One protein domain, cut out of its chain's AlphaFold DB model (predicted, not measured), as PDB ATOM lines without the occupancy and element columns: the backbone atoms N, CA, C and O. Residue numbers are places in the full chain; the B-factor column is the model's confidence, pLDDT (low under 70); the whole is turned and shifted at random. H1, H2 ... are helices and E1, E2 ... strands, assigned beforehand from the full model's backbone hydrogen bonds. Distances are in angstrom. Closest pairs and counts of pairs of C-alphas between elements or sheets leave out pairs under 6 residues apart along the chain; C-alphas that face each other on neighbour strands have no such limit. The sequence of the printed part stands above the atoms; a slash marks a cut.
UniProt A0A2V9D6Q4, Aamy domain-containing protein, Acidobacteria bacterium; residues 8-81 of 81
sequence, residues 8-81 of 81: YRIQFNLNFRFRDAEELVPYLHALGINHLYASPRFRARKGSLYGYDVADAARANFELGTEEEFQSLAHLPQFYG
ATOM      1  N   TYR A   8     177.798 126.489 136.742       91.56
ATOM      2  CA  TYR A   8     178.638 126.034 135.631       91.56
ATOM      3  C   TYR A   8     180.121 126.240 135.941       91.56
ATOM      4  O   TYR A   8     180.547 127.343 136.286       91.56
ATOM      5  N   ARG A   9     180.917 125.170 135.846       92.12
ATOM      6  CA  ARG A   9     182.359 125.211 136.119       92.12
ATOM      7  C   ARG A   9     183.098 125.848 134.946       92.12
ATOM      8  O   ARG A   9     183.022 125.341 133.832       92.12
ATOM      9  N   ILE A  10     183.889 126.883 135.218       91.19
ATOM     10  CA  ILE A  10     184.800 127.486 134.238       91.19
ATOM     11  C   ILE A  10     186.249 127.251 134.658       91.19
ATOM     12  O   ILE A  10     186.620 127.473 135.813       91.19
ATOM     13  N   GLN A  11     187.066 126.807 133.702       90.75
ATOM     14  CA  GLN A  11     188.496 126.575 133.873       90.75
ATOM     15  C   GLN A  11     189.287 127.659 133.131       90.75
ATOM     16  O   GLN A  11     189.542 127.544 131.934       90.75
ATOM     17  N   PHE A  12     189.680 128.707 133.853       89.56
ATOM     18  CA  PHE A  12     190.471 129.802 133.302       89.56
ATOM     19  C   PHE A  12     191.920 129.385 133.060       89.56
ATOM     20  O   PHE A  12     192.528 128.698 133.884       89.56
ATOM     21  N   ASN A  13     192.466 129.815 131.927       87.44
ATOM     22  CA  ASN A  13     193.857 129.627 131.526       87.44
ATOM     23  C   ASN A  13     194.226 130.651 130.432       87.44
ATOM     24  O   ASN A  13     193.408 131.481 130.048       87.44
ATOM     25  N   LEU A  14     195.450 130.592 129.903       84.12
ATOM     26  CA  LEU A  14     195.925 131.515 128.858       84.12
ATOM     27  C   LEU A  14     195.072 131.521 127.575       84.12
ATOM     28  O   LEU A  14     195.047 132.531 126.879       84.12
ATOM     29  N   ASN A  15     194.380 130.417 127.274       88.00
ATOM     30  CA  ASN A  15     193.513 130.278 126.101       88.00
ATOM     31  C   ASN A  15     192.026 130.517 126.419       88.00
ATOM     32  O   ASN A  15     191.200 130.418 125.517       88.00
ATOM     33  N   PHE A  16     191.678 130.745 127.688       89.62
ATOM     34  CA  PHE A  16     190.309 131.024 128.118       89.62
ATOM     35  C   PHE A  16     190.333 131.938 129.347       89.62
ATOM     36  O   PHE A  16     190.546 131.491 130.479       89.62
ATOM     37  N   ARG A  17     190.179 133.235 129.097       91.94
ATOM     38  CA  ARG A  17     190.375 134.365 130.013       91.94
ATOM     39  C   ARG A  17     189.041 134.917 130.519       91.94
ATOM     40  O   ARG A  17     187.973 134.447 130.129       91.94
ATOM     41  N   PHE A  18     189.081 135.917 131.403       92.00
ATOM     42  CA  PHE A  18     187.858 136.510 131.969       92.00
ATOM     43  C   PHE A  18     186.933 137.085 130.895       92.00
ATOM     44  O   PHE A  18     185.739 136.803 130.914       92.00
ATOM     45  N   ARG A  19     187.495 137.795 129.914       92.44
ATOM     46  CA  ARG A  19     186.743 138.358 128.788       92.44
ATOM     47  C   ARG A  19     186.045 137.292 127.937       92.44
ATOM     48  O   ARG A  19     184.896 137.478 127.556       92.44
ATOM     49  N   ASP A  20     186.694 136.151 127.707       93.31
ATOM     50  CA  ASP A  20     186.086 135.039 126.962       93.31
ATOM     51  C   ASP A  20     184.879 134.459 127.721       93.31
ATOM     52  O   ASP A  20     183.868 134.081 127.129       93.31
ATOM     53  N   ALA A  21     184.955 134.418 129.055       92.38
ATOM     54  CA  ALA A  21     183.824 134.007 129.879       92.38
ATOM     55  C   ALA A  21     182.679 135.028 129.864       92.38
ATOM     56  O   ALA A  21     181.528 134.600 129.898       92.38
ATOM     57  N   GLU A  22     182.953 136.335 129.788       92.50
ATOM     58  CA  GLU A  22     181.905 137.365 129.675       92.50
ATOM     59  C   GLU A  22     181.053 137.165 128.421       92.50
ATOM     60  O   GLU A  22     179.826 137.220 128.497       92.50
ATOM     61  N   GLU A  23     181.689 136.858 127.289       93.00
ATOM     62  CA  GLU A  23     180.992 136.579 126.028       93.00
ATOM     63  C   GLU A  23     180.099 135.329 126.117       93.00
ATOM     64  O   GLU A  23     179.081 135.230 125.432       93.00
ATOM     65  N   LEU A  24     180.442 134.388 127.003       92.38
ATOM     66  CA  LEU A  24     179.688 133.157 127.224       92.38
ATOM     67  C   LEU A  24     178.481 133.349 128.162       92.38
ATOM     68  O   LEU A  24     177.526 132.571 128.089       92.38
ATOM     69  N   VAL A  25     178.483 134.365 129.036       91.62
ATOM     70  CA  VAL A  25     177.430 134.558 130.055       91.62
ATOM     71  C   VAL A  25     176.013 134.615 129.467       91.62
ATOM     72  O   VAL A  25     175.161 133.894 129.993       91.62
ATOM     73  N   PRO A  26     175.719 135.370 128.386       91.44
ATOM     74  CA  PRO A  26     174.366 135.418 127.827       91.44
ATOM     75  C   PRO A  26     173.852 134.040 127.392       91.44
ATOM     76  O   PRO A  26     172.678 133.720 127.571       91.44
ATOM     77  N   TYR A  27     174.742 133.198 126.860       92.75
ATOM     78  CA  TYR A  27     174.405 131.832 126.473       92.75
ATOM     79  C   TYR A  27     174.123 130.944 127.690       92.75
ATOM     80  O   TYR A  27     173.122 130.231 127.713       92.75
ATOM     81  N   LEU A  28     174.971 130.998 128.723       91.25
ATOM     82  CA  LEU A  28     174.774 130.199 129.939       91.25
ATOM     83  C   LEU A  28     173.499 130.609 130.678       91.25
ATOM     84  O   LEU A  28     172.776 129.749 131.181       91.25
ATOM     85  N   HIS A  29     173.185 131.903 130.685       90.19
ATOM     86  CA  HIS A  29     171.929 132.395 131.235       90.19
ATOM     87  C   HIS A  29     170.716 131.857 130.471       90.19
ATOM     88  O   HIS A  29     169.781 131.361 131.095       90.19
ATOM     89  N   ALA A  30     170.761 131.846 129.134       91.00
ATOM     90  CA  ALA A  30     169.703 131.253 128.314       91.00
ATOM     91  C   ALA A  30     169.515 129.742 128.571       91.00
ATOM     92  O   ALA A  30     168.412 129.222 128.410       91.00
ATOM     93  N   LEU A  31     170.566 129.041 129.013       91.62
ATOM     94  CA  LEU A  31     170.497 127.647 129.470       91.62
ATOM     95  C   LEU A  31     169.951 127.479 130.903       91.62
ATOM     96  O   LEU A  31     169.746 126.349 131.345       91.62
ATOM     97  N   GLY A  32     169.721 128.570 131.638       89.50
ATOM     98  CA  GLY A  32     169.233 128.557 133.020       89.50
ATOM     99  C   GLY A  32     170.326 128.434 134.088       89.50
ATOM    100  O   GLY A  32     170.019 128.192 135.255       89.50
ATOM    101  N   ILE A  33     171.602 128.589 133.721       90.00
ATOM    102  CA  ILE A  33     172.704 128.658 134.686       90.00
ATOM    103  C   ILE A  33     172.670 130.029 135.357       90.00
ATOM    104  O   ILE A  33     172.642 131.050 134.672       90.00
ATOM    105  N   ASN A  34     172.733 130.055 136.692       85.06
ATOM    106  CA  ASN A  34     172.682 131.305 137.451       85.06
ATOM    107  C   ASN A  34     174.010 131.682 138.120       85.06
ATOM    108  O   ASN A  34     174.220 132.843 138.448       85.06
ATOM    109  N   HIS A  35     174.923 130.726 138.320       88.81
ATOM    110  CA  HIS A  35     176.215 130.997 138.953       88.81
ATOM    111  C   HIS A  35     177.373 130.345 138.199       88.81
ATOM    112  O   HIS A  35     177.301 129.198 137.754       88.81
ATOM    113  N   LEU A  36     178.489 131.063 138.112       90.00
ATOM    114  CA  LEU A  36     179.741 130.531 137.588       90.00
ATOM    115  C   LEU A  36     180.610 130.031 138.740       90.00
ATOM    116  O   LEU A  36     180.922 130.768 139.673       90.00
ATOM    117  N   TYR A  37     181.038 128.776 138.657       89.88
ATOM    118  CA  TYR A  37     182.028 128.210 139.559       89.88
ATOM    119  C   TYR A  37     183.416 128.320 138.918       89.88
ATOM    120  O   TYR A  37     183.832 127.464 138.140       89.88
ATOM    121  N   ALA A  38     184.135 129.394 139.232       88.88
ATOM    122  CA  ALA A  38     185.440 129.699 138.646       88.88
ATOM    123  C   ALA A  38     186.591 128.860 139.231       88.88
ATOM    124  O   ALA A  38     186.619 128.544 140.428       88.88
ATOM    125  N   SER A  39     187.579 128.518 138.400       85.88
ATOM    126  CA  SER A  39     188.890 128.034 138.853       85.88
ATOM    127  C   SER A  39     189.673 129.102 139.629       85.88
ATOM    128  O   SER A  39     189.325 130.281 139.550       85.88
ATOM    129  N   PRO A  40     190.712 128.721 140.404       80.56
ATOM    130  CA  PRO A  40     191.486 129.684 141.182       80.56
ATOM    131  C   PRO A  40     192.017 130.825 140.311       80.56
ATOM    132  O   PRO A  40     192.600 130.590 139.254       80.56
ATOM    133  N   ARG A  41     191.821 132.063 140.778       75.50
ATOM    134  CA  ARG A  41     192.281 133.282 140.092       75.50
ATOM    135  C   ARG A  41     193.661 133.760 140.538       75.50
ATOM    136  O   ARG A  41     194.154 134.754 140.020       75.50
ATOM    137  N   PHE A  42     194.247 133.118 141.546       77.25
ATOM    138  CA  PHE A  42     195.511 133.545 142.139       77.25
ATOM    139  C   PHE A  42     196.683 133.273 141.203       77.25
ATOM    140  O   PHE A  42     196.626 132.358 140.379       77.25
ATOM    141  N   ARG A  43     197.752 134.063 141.328       69.62
ATOM    142  CA  ARG A  43     198.966 133.898 140.530       69.62
ATOM    143  C   ARG A  43     199.516 132.486 140.736       69.62
ATOM    144  O   ARG A  43     200.044 132.157 141.797       69.62
ATOM    145  N   ALA A  44     199.395 131.678 139.692       72.00
ATOM    146  CA  ALA A  44     199.991 130.357 139.577       72.00
ATOM    147  C   ALA A  44     201.397 130.448 138.965       72.00
ATOM    148  O   ALA A  44     201.850 131.543 138.603       72.00
ATOM    149  N   ARG A  45     202.121 129.328 138.847       72.62
ATOM    150  CA  ARG A  45     203.375 129.344 138.084       72.62
ATOM    151  C   ARG A  45     203.068 129.691 136.626       72.62
ATOM    152  O   ARG A  45     202.022 129.333 136.085       72.62
ATOM    153  N   LYS A  46     204.004 130.406 135.998       67.88
ATOM    154  CA  LYS A  46     203.899 130.851 134.604       67.88
ATOM    155  C   LYS A  46     203.572 129.665 133.687       67.88
ATOM    156  O   LYS A  46     204.293 128.669 133.719       67.88
ATOM    157  N   GLY A  47     202.528 129.793 132.867       65.88
ATOM    158  CA  GLY A  47     202.106 128.744 131.932       65.88
ATOM    159  C   GLY A  47     201.263 127.619 132.545       65.88
ATOM    160  O   GLY A  47     201.049 126.600 131.889       65.88
ATOM    161  N   SER A  48     200.778 127.770 133.780       69.25
ATOM    162  CA  SER A  48     199.833 126.815 134.361       69.25
ATOM    163  C   SER A  48     198.488 126.839 133.635       69.25
ATOM    164  O   SER A  48     197.874 127.888 133.453       69.25
ATOM    165  N   LEU A  49     198.001 125.653 133.266       67.81
ATOM    166  CA  LEU A  49     196.692 125.465 132.633       67.81
ATOM    167  C   LEU A  49     195.545 125.310 133.646       67.81
ATOM    168  O   LEU A  49     194.380 125.344 133.254       67.81
ATOM    169  N   TYR A  50     195.854 125.113 134.933       68.50
ATOM    170  CA  TYR A  50     194.856 124.726 135.939       68.50
ATOM    171  C   TYR A  50     194.764 125.686 137.132       68.50
ATOM    172  O   TYR A  50     193.725 125.727 137.791       68.50
ATOM    173  N   GLY A  51     195.822 126.455 137.413       63.00
ATOM    174  CA  GLY A  51     195.813 127.526 138.416       63.00
ATOM    175  C   GLY A  51     195.919 127.086 139.885       63.00
ATOM    176  O   GLY A  51     195.890 127.937 140.770       63.00
ATOM    177  N   TYR A  52     196.040 125.785 140.175       71.62
ATOM    178  CA  TYR A  52     196.139 125.263 141.552       71.62
ATOM    179  C   TYR A  52     197.553 125.321 142.143       71.62
ATOM    180  O   TYR A  52     197.732 125.240 143.355       71.62
ATOM    181  N   ASP A  53     198.563 125.486 141.300       74.69
ATOM    182  CA  ASP A  53     199.963 125.705 141.653       74.69
ATOM    183  C   ASP A  53     200.204 127.169 142.046       74.69
ATOM    184  O   ASP A  53     201.022 127.878 141.455       74.69
ATOM    185  N   VAL A  54     199.451 127.626 143.048       74.00
ATOM    186  CA  VAL A  54     199.468 129.008 143.532       74.00
ATOM    187  C   VAL A  54     200.876 129.370 144.004       74.00
ATOM    188  O   VAL A  54     201.398 128.810 144.966       74.00
ATOM    189  N   ALA A  55     201.489 130.322 143.307       74.88
ATOM    190  CA  ALA A  55     202.784 130.901 143.636       74.88
ATOM    191  C   ALA A  55     202.636 132.151 144.518       74.88
ATOM    192  O   ALA A  55     203.525 132.448 145.310       74.88
ATOM    193  N   ASP A  56     201.522 132.877 144.383       73.75
ATOM    194  CA  ASP A  56     201.202 134.053 145.191       73.75
ATOM    195  C   ASP A  56     199.678 134.202 145.330       73.75
ATOM    196  O   ASP A  56     198.968 134.485 144.362       73.75
ATOM    197  N   ALA A  57     199.176 134.000 146.550       72.94
ATOM    198  CA  ALA A  57     197.755 134.098 146.876       72.94
ATOM    199  C   ALA A  57     197.266 135.547 147.070       72.94
ATOM    200  O   ALA A  57     196.062 135.780 147.133       72.94
ATOM    201  N   ALA A  58     198.170 136.528 147.164       72.38
ATOM    202  CA  ALA A  58     197.815 137.938 147.331       72.38
ATOM    203  C   ALA A  58     197.567 138.651 145.993       72.38
ATOM    204  O   ALA A  58     197.129 139.801 145.979       72.38
ATOM    205  N   ARG A  59     197.863 137.997 144.862       70.06
ATOM    206  CA  ARG A  59     197.775 138.598 143.528       70.06
ATOM    207  C   ARG A  59     196.909 137.766 142.598       70.06
ATOM    208  O   ARG A  59     197.044 136.545 142.541       70.06
ATOM    209  N   ALA A  60     196.068 138.444 141.822       73.62
ATOM    210  CA  ALA A  60     195.400 137.835 140.683       73.62
ATOM    211  C   ALA A  60     196.432 137.425 139.617       73.62
ATOM    212  O   ALA A  60     197.488 138.051 139.462       73.62
ATOM    213  N   ASN A  61     196.146 136.348 138.890       77.25
ATOM    214  CA  ASN A  61     196.976 135.922 137.780       77.25
ATOM    215  C   ASN A  61     196.742 136.840 136.571       77.25
ATOM    216  O   ASN A  61     195.736 136.711 135.881       77.25
ATOM    217  N   PHE A  62     197.711 137.714 136.290       75.31
ATOM    218  CA  PHE A  62     197.701 138.617 135.131       75.31
ATOM    219  C   PHE A  62     197.533 137.887 133.783       75.31
ATOM    220  O   PHE A  62     197.080 138.488 132.812       75.31
ATOM    221  N   GLU A  63     197.879 136.595 133.711       80.75
ATOM    222  CA  GLU A  63     197.676 135.761 132.518       80.75
ATOM    223  C   GLU A  63     196.189 135.522 132.207       80.75
ATOM    224  O   GLU A  63     195.833 135.301 131.052       80.75
ATOM    225  N   LEU A  64     195.309 135.606 133.210       83.12
ATOM    226  CA  LEU A  64     193.868 135.391 133.049       83.12
ATOM    227  C   LEU A  64     193.118 136.662 132.646       83.12
ATOM    228  O   LEU A  64     192.028 136.567 132.093       83.12
ATOM    229  N   GLY A  65     193.705 137.837 132.876       86.94
ATOM    230  CA  GLY A  65     193.034 139.119 132.685       86.94
ATOM    231  C   GLY A  65     193.453 140.159 133.714       86.94
ATOM    232  O   GLY A  65     194.306 139.897 134.568       86.94
ATOM    233  N   THR A  66     192.860 141.343 133.616       88.50
ATOM    234  CA  THR A  66     193.004 142.397 134.626       88.50
ATOM    235  C   THR A  66     191.999 142.210 135.766       88.50
ATOM    236  O   THR A  66     191.065 141.409 135.673       88.50
ATOM    237  N   GLU A  67     192.189 142.932 136.874       86.19
ATOM    238  CA  GLU A  67     191.209 142.914 137.966       86.19
ATOM    239  C   GLU A  67     189.886 143.538 137.506       86.19
ATOM    240  O   GLU A  67     188.827 143.052 137.877       86.19
ATOM    241  N   GLU A  68     189.923 144.558 136.646       89.69
ATOM    242  CA  GLU A  68     188.731 145.195 136.081       89.69
ATOM    243  C   GLU A  68     187.910 144.218 135.232       89.69
ATOM    244  O   GLU A  68     186.691 144.173 135.377       89.69
ATOM    245  N   GLU A  69     188.564 143.395 134.402       90.19
ATOM    246  CA  GLU A  69     187.900 142.325 133.640       90.19
ATOM    247  C   GLU A  69     187.266 141.284 134.576       90.19
ATOM    248  O   GLU A  69     186.152 140.822 134.344       90.19
ATOM    249  N   PHE A  70     187.938 140.939 135.681       88.94
ATOM    250  CA  PHE A  70     187.363 140.045 136.685       88.94
ATOM    251  C   PHE A  70     186.142 140.658 137.384       88.94
ATOM    252  O   PHE A  70     185.136 139.975 137.573       88.94
ATOM    253  N   GLN A  71     186.219 141.931 137.780       89.25
ATOM    254  CA  GLN A  71     185.109 142.627 138.432       89.25
ATOM    255  C   GLN A  71     183.916 142.753 137.483       89.25
ATOM    256  O   GLN A  71     182.788 142.468 137.878       89.25
ATOM    257  N   SER A  72     184.167 143.108 136.223       90.94
ATOM    258  CA  SER A  72     183.146 143.151 135.179       90.94
ATOM    259  C   SER A  72     182.435 141.797 135.051       90.94
ATOM    260  O   SER A  72     181.217 141.730 135.247       90.94
ATOM    261  N   LEU A  73     183.183 140.695 134.913       89.88
ATOM    262  CA  LEU A  73     182.621 139.341 134.890       89.88
ATOM    263  C   LEU A  73     181.867 138.975 136.177       89.88
ATOM    264  O   LEU A  73     180.867 138.269 136.115       89.88
ATOM    265  N   ALA A  74     182.317 139.417 137.352       88.00
ATOM    266  CA  ALA A  74     181.644 139.124 138.618       88.00
ATOM    267  C   ALA A  74     180.309 139.877 138.776       88.00
ATOM    268  O   ALA A  74     179.398 139.397 139.460       88.00
ATOM    269  N   HIS A  75     180.181 141.047 138.148       86.50
ATOM    270  CA  HIS A  75     178.957 141.843 138.148       86.50
ATOM    271  C   HIS A  75     177.968 141.405 137.068       86.50
ATOM    272  O   HIS A  75     176.762 141.467 137.297       86.50
ATOM    273  N   LEU A  76     178.454 140.925 135.924       80.25
ATOM    274  CA  LEU A  76     177.634 140.633 134.749       80.25
ATOM    275  C   LEU A  76     176.506 139.611 135.030       80.25
ATOM    276  O   LEU A  76     175.355 139.951 134.765       80.25
ATOM    277  N   PRO A  77     176.736 138.446 135.674       67.38
ATOM    278  CA  PRO A  77     175.674 137.504 136.045       67.38
ATOM    279  C   PRO A  77     174.595 138.097 136.963       67.38
ATOM    280  O   PRO A  77     173.446 137.676 136.900       67.38
ATOM    281  N   GLN A  78     174.926 139.105 137.779       67.50
ATOM    282  CA  GLN A  78     173.963 139.735 138.695       67.50
ATOM    283  C   GLN A  78     172.896 140.548 137.947       67.50
ATOM    284  O   GLN A  78     171.808 140.754 138.477       67.50
ATOM    285  N   PHE A  79     173.186 140.991 136.718       61.31
ATOM    286  CA  PHE A  79     172.213 141.672 135.861       61.31
ATOM    287  C   PHE A  79     171.208 140.714 135.218       61.31
ATOM    288  O   PHE A  79     170.134 141.148 134.807       61.31
ATOM    289  N   TYR A  80     171.546 139.428 135.137       65.12
ATOM    290  CA  TYR A  80     170.716 138.412 134.502       65.12
ATOM    291  C   TYR A  80     169.801 137.659 135.496       65.12
ATOM    292  O   TYR A  80     168.824 137.047 135.060       65.12
ATOM    293  N   GLY A  81     170.034 137.787 136.812       57.09
ATOM    294  CA  GLY A  81     169.141 137.302 137.883       57.09
ATOM    295  C   GLY A  81     169.696 136.153 138.716       57.09
ATOM    296  O   GLY A  81     169.925 135.064 138.149       57.09
TER     297      GLY A  81
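AT A GLANCE: This is residues 8 to 81 of the 81 residues of the protein "Aamy domain-containing protein" of Acidobacteria bacterium (UniProt A0A2V9D6Q4). What is the shape? Helices H1 and H2 lie side by side, with the small parallel sheet E1 E2 near H1 and the antiparallel hairpin E3 E4 at one end. What builds it? The 74 printed residues include, in order, E1, H1, E2, E3, E4 and H2, of mixed class; the whole is compact, with radius of gyration of the C-alphas 12.4 A, and elongated, 36 by 20 by 17 A.

HOW THE PARTS SIT: What comes first? E1, residues 8 to 10, H1, residues 18 to 30, and E2, residues 35 to 38, form a strand-helix-strand unit, parallel neighbour strands with a helix between, its crossover right-handed; N 37 and O 8 are 2.8 A apart. What follows? E3, residues 42 to 44, and E4, residues 54 to 60, form a hairpin; N 55 and O 43 are 2.8 A apart. And last? H2, residues 67 to 80, touches H1 at a shallow tilt of 7 degrees, the same way; their closest C-alphas, of Glu 22 and Leu 73, are 5.6 A apart. O i to N i+4 pairs are within hydrogen-bond range in 7 of 9 for H1, 6 of 10 for H2.

IN THESE COORDINATES: Where does E1 begin? C-alpha 8 is at (178.638, 126.034, 135.631). Where does H2 end? C-alpha 80 is at (170.716, 138.412, 134.502); H2 is 21.3 A long, H1 19.3 A.

THE WHOLE: Is it cut? The printed part has no cut. Where is confidence low? Residue 43, residues 46 to 51 and residues 77 to 81 have pLDDT under 70.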